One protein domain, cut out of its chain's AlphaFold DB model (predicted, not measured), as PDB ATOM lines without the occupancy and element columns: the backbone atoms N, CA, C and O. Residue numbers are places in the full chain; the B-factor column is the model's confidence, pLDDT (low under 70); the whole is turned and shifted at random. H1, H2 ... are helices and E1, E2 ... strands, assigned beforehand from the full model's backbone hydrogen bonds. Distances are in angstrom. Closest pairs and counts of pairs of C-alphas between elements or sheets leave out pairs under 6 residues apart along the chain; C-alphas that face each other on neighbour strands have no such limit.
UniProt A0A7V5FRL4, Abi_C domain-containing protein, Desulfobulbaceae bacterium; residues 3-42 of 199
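This is residues 3 to 42 of the 199 residues of the protein "Abi_C domain-containing protein" of Desulfobulbaceae bacterium (UniProt A0A7V5FRL4). The printed part is a loose, open U: one arm holds the short helices H1 and H2, the small hairpin of E1 and E2 makes the turn, and the chain folds back into a second arm ending in H3. The 40 residues have three named helices and two antiparallel strands, in the order H1, H2, E1, E2, H3, class mixed. The radius of gyration of the C-alphas is 12.5 A; the spans are 38 by 18 by 10 A, only just a rod.

H1, residues 4 to 7, and H2, residues 9 to 12, meet only through their link. E1, residues 16 to 18, and E2, residues 23 to 25, form a hairpin at 129 degrees, with N 16 and O 25 within hydrogen-bond range at 2.9 A; C-alphas 17 and 24 face each other at 4.3 A. H3, residues 31 to 41, is apart from H1, H2 and E1. In H3 every O i to N i+4 pair is within hydrogen-bond range; H1 and H2 are too short for one, and their single O i to N i+3 pair is within range in H1 but not in H2.

H1 begins at C-alpha 4 (242.158, 299.994, 240.631). H3, 15.4 A long, ends at C-alpha 41 (230.288, 300.400, 232.874).

The C-alphas of Gly 22 and Ala 42 are the farthest apart, 37.9 A. The printed part has no cut, and the four links are tight. pLDDT is under 70 at residues 3 to 13, 28 and 41 to 42.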
ATOM      1  N   GLU A   3     238.879 300.481 238.041       55.69
ATOM      2  CA  GLU A   3     239.966 299.655 237.488       55.69
ATOM      3  C   GLU A   3     240.963 299.252 238.577       55.69
ATOM      4  O   GLU A   3     241.270 298.073 238.709       55.69
ATOM      5  N   ASP A   4     241.296 300.192 239.460       63.06
ATOM      6  CA  ASP A   4     242.158 299.994 240.631       63.06
ATOM      7  C   ASP A   4     241.616 298.887 241.557       63.06
ATOM      8  O   ASP A   4     242.380 298.109 242.105       63.06
ATOM      9  N   ILE A   5     240.286 298.737 241.669       67.12
ATOM     10  CA  ILE A   5     239.659 297.681 242.489       67.12
ATOM     11  C   ILE A   5     240.011 296.283 241.963       67.12
ATOM     12  O   ILE A   5     240.115 295.344 242.750       67.12
ATOM     13  N   PHE A   6     240.171 296.132 240.643       63.50
ATOM     14  CA  PHE A   6     240.551 294.849 240.059       63.50
ATOM     15  C   PHE A   6     242.061 294.613 240.115       63.50
ATOM     16  O   PHE A   6     242.485 293.479 240.324       63.50
ATOM     17  N   GLU A   7     242.855 295.672 239.953       64.06
ATOM     18  CA  GLU A   7     244.319 295.612 240.012       64.06
ATOM     19  C   GLU A   7     244.829 295.354 241.442       64.06
ATOM     20  O   GLU A   7     245.724 294.538 241.638       64.06
ATOM     21  N   GLU A   8     244.201 295.953 242.456       68.62
ATOM     22  CA  GLU A   8     244.596 295.826 243.869       68.62
ATOM     23  C   GLU A   8     244.029 294.564 244.555       68.62
ATOM     24  O   GLU A   8     244.452 294.185 245.649       68.62
ATOM     25  N   TRP A   9     243.088 293.853 243.925       69.25
ATOM     26  CA  TRP A   9     242.461 292.648 244.492       69.25
ATOM     27  C   TRP A   9     243.446 291.505 244.738       69.25
ATOM     28  O   TRP A   9     243.309 290.777 245.725       69.25
ATOM     29  N   GLU A  10     244.424 291.330 243.845       63.78
ATOM     30  CA  GLU A  10     245.483 290.331 244.020       63.78
ATOM     31  C   GLU A  10     246.444 290.701 245.155       63.78
ATOM     32  O   GLU A  10     247.059 289.813 245.747       63.78
ATOM     33  N   GLU A  11     246.563 291.993 245.468       66.12
ATOM     34  CA  GLU A  11     247.411 292.492 246.550       66.12
ATOM     35  C   GLU A  11     246.728 292.367 247.915       66.12
ATOM     36  O   GLU A  11     247.391 292.086 248.915       66.12
ATOM     37  N   TRP A  12     245.406 292.561 247.974       67.56
ATOM     38  CA  TRP A  12     244.659 292.573 249.236       67.56
ATOM     39  C   TRP A  12     244.107 291.209 249.644       67.56
ATOM     40  O   TRP A  12     243.813 291.004 250.824       67.56
ATOM     41  N   ASN A  13     243.976 290.265 248.710       68.94
ATOM     42  CA  ASN A  13     243.516 288.924 249.042       68.94
ATOM     43  C   ASN A  13     244.663 287.974 249.352       68.94
ATOM     44  O   ASN A  13     245.631 287.822 248.606       68.94
ATOM     45  N   GLN A  14     244.505 287.268 250.465       71.06
ATOM     46  CA  GLN A  14     245.436 286.237 250.873       71.06
ATOM     47  C   GLN A  14     245.400 285.091 249.857       71.06
ATOM     48  O   GLN A  14     244.352 284.496 249.612       71.06
ATOM     49  N   LYS A  15     246.556 284.786 249.257       77.44
ATOM     50  CA  LYS A  15     246.682 283.649 248.344       77.44
ATOM     51  C   LYS A  15     246.448 282.353 249.113       77.44
ATOM     52  O   LYS A  15     247.047 282.142 250.169       77.44
ATOM     53  N   GLU A  16     245.625 281.476 248.559       77.44
ATOM     54  CA  GLU A  16     245.355 280.156 249.122       77.44
ATOM     55  C   GLU A  16     246.149 279.089 248.369       77.44
ATOM     56  O   GLU A  16     246.412 279.202 247.170       77.44
ATOM     57  N   TYR A  17     246.582 278.054 249.087       77.50
ATOM     58  CA  TYR A  17     247.342 276.964 248.486       77.50
ATOM     59  C   TYR A  17     246.428 276.101 247.616       77.50
ATOM     60  O   TYR A  17     245.494 275.481 248.130       77.50
ATOM     61  N   ASN A  18     246.726 276.013 246.318       79.31
ATOM     62  CA  ASN A  18     246.015 275.141 245.395       79.31
ATOM     63  C   ASN A  18     246.770 273.799 245.249       79.31
ATOM     64  O   ASN A  18     247.827 273.743 244.616       79.31
ATOM     65  N   PRO A  19     246.247 272.684 245.798       74.62
ATOM     66  CA  PRO A  19     246.923 271.387 245.761       74.62
ATOM     67  C   PRO A  19     246.963 270.741 244.366       74.62
ATOM     68  O   PRO A  19     247.715 269.788 244.177       74.62
ATOM     69  N   LEU A  20     246.177 271.229 243.397       80.44
ATOM     70  CA  LEU A  20     246.163 270.717 242.021       80.44
ATOM     71  C   LEU A  20     247.263 271.341 241.155       80.44
ATOM     72  O   LEU A  20     247.829 270.657 240.305       80.44
ATOM     73  N   SER A  21     247.565 272.623 241.365       80.00
ATOM     74  CA  SER A  21     248.629 273.342 240.650       80.00
ATOM     75  C   SER A  21     249.942 273.414 241.437       80.00
ATOM     76  O   SER A  21     250.989 273.689 240.854       80.00
ATOM     77  N   GLY A  22     249.912 273.131 242.745       83.38
ATOM     78  CA  GLY A  22     251.087 273.128 243.622       83.38
ATOM     79  C   GLY A  22     251.602 274.525 243.981       83.38
ATOM     80  O   GLY A  22     252.727 274.654 244.463       83.38
ATOM     81  N   VAL A  23     250.808 275.570 243.739       81.69
ATOM     82  CA  VAL A  23     251.174 276.971 243.983       81.69
ATOM     83  C   VAL A  23     250.087 277.704 244.769       81.69
ATOM     84  O   VAL A  23     248.938 277.275 244.836       81.69
ATOM     85  N   TYR A  24     250.470 278.816 245.397       79.44
ATOM     86  CA  TYR A  24     249.536 279.726 246.056       79.44
ATOM     87  C   TYR A  24     248.889 280.646 245.017       79.44
ATOM     88  O   TYR A  24     249.587 281.418 244.356       79.44
ATOM     89  N   GLU A  25     247.568 280.583 244.896       75.44
ATOM     90  CA  GLU A  25     246.784 281.347 243.924       75.44
ATOM     91  C   GLU A  25     245.892 282.361 244.645       75.44
ATOM     92  O   GLU A  25     245.370 282.092 245.729       75.44
ATOM     93  N   ALA A  26     245.730 283.551 244.063       70.50
ATOM     94  CA  ALA A  26     244.754 284.514 244.557       70.50
ATOM     95  C   ALA A  26     243.335 284.041 244.181       70.50
ATOM     96  O   ALA A  26     243.140 283.528 243.072       70.50
ATOM     97  N   PRO A  27     242.336 284.202 245.064       70.19
ATOM     98  CA  PRO A  27     240.958 283.868 244.731       70.19
ATOM     99  C   PRO A  27     240.482 284.717 243.545       70.19
ATOM    100  O   PRO A  27     240.611 285.943 243.547       70.19
ATOM    101  N   ARG A  28     239.917 284.061 242.522       67.38
ATOM    102  CA  ARG A  28     239.298 284.761 241.386       67.38
ATOM    103  C   ARG A  28     238.128 285.614 241.870       67.38
ATOM    104  O   ARG A  28     237.426 285.230 242.805       67.38
ATOM    105  N   PHE A  29     237.884 286.734 241.190       70.94
ATOM    106  CA  PHE A  29     236.652 287.493 241.389       70.94
ATOM    107  C   PHE A  29     235.445 286.569 241.235       70.94
ATOM    108  O   PHE A  29     235.413 285.773 240.292       70.94
ATOM    109  N   PRO A  30     234.430 286.687 242.103       76.31
ATOM    110  CA  PRO A  30     233.145 286.078 241.823       76.31
ATOM    111  C   PRO A  30     232.651 286.572 240.458       76.31
ATOM    112  O   PRO A  30     232.603 287.783 240.224       76.31
ATOM    113  N   ASP A  31     232.264 285.655 239.568       73.44
ATOM    114  CA  ASP A  31     231.784 285.987 238.215       73.44
ATOM    115  C   ASP A  31     230.649 287.027 238.242       73.44
ATOM    116  O   ASP A  31     230.484 287.826 237.319       73.44
ATOM    117  N   ASP A  32     229.870 287.047 239.322       73.50
ATOM    118  CA  ASP A  32     228.779 287.995 239.519       73.50
ATOM    119  C   ASP A  32     229.269 289.429 239.757       73.50
ATOM    120  O   ASP A  32     228.644 290.370 239.267       73.50
ATOM    121  N   CYS A  33     230.413 289.627 240.420       75.62
ATOM    122  CA  CYS A  33     231.012 290.952 240.607       75.62
ATOM    123  C   CYS A  33     231.498 291.535 239.275       75.62
ATOM    124  O   CYS A  33     231.245 292.709 238.995       75.62
ATOM    125  N   VAL A  34     232.124 290.711 238.427       76.06
ATOM    126  CA  VAL A  34     232.551 291.114 237.075       76.06
ATOM    127  C   VAL A  34     231.337 291.525 236.245       76.06
ATOM    128  O   VAL A  34     231.303 292.637 235.721       76.06
ATOM    129  N   LYS A  35     230.280 290.702 236.229       77.94
ATOM    130  CA  LYS A  35     229.025 291.022 235.528       77.94
ATOM    131  C   LYS A  35     228.377 292.311 236.038       77.94
ATOM    132  O   LYS A  35     227.815 293.065 235.246       77.94
ATOM    133  N   ILE A  36     228.408 292.580 237.345       77.81
ATOM    134  CA  ILE A  36     227.864 293.821 237.919       77.81
ATOM    135  C   ILE A  36     228.672 295.029 237.440       77.81
ATOM    136  O   ILE A  36     228.077 296.007 236.989       77.81
ATOM    137  N   VAL A  37     230.004 294.962 237.482       74.81
ATOM    138  CA  VAL A  37     230.859 296.059 237.010       74.81
ATOM    139  C   VAL A  37     230.704 296.281 235.511       74.81
ATOM    140  O   VAL A  37     230.570 297.427 235.090       74.81
ATOM    141  N   GLU A  38     230.657 295.226 234.702       72.38
ATOM    142  CA  GLU A  38     230.397 295.337 233.264       72.38
ATOM    143  C   GLU A  38     229.050 296.013 232.989       72.38
ATOM    144  O   GLU A  38     228.969 296.921 232.161       72.38
ATOM    145  N   ARG A  39     227.996 295.646 233.730       71.12
ATOM    146  CA  ARG A  39     226.676 296.289 233.624       71.12
ATOM    147  C   ARG A  39     226.699 297.757 234.047       71.12
ATOM    148  O   ARG A  39     226.020 298.564 233.418       71.12
ATOM    149  N   LEU A  40     227.462 298.105 235.082       70.00
ATOM    150  CA  LEU A  40     227.627 299.491 235.533       70.00
ATOM    151  C   LEU A  40     228.425 300.321 234.519       70.00
ATOM    152  O   LEU A  40     228.009 301.429 234.194       70.00
ATOM    153  N   LYS A  41     229.506 299.769 233.951       65.88
ATOM    154  CA  LYS A  41     230.288 300.400 232.874       65.88
ATOM    155  C   LYS A  41     229.476 300.566 231.584       65.88
ATOM    156  O   LYS A  41     229.682 301.527 230.850       65.88
ATOM    157  N   ALA A  42     228.545 299.653 231.305       64.06
ATOM    158  CA  ALA A  42     227.676 299.725 230.132       64.06
ATOM    159  C   ALA A  42     226.576 300.799 230.239       64.06
ATOM    160  O   ALA A  42     225.951 301.135 229.228       64.06
TER     161      ALA A  42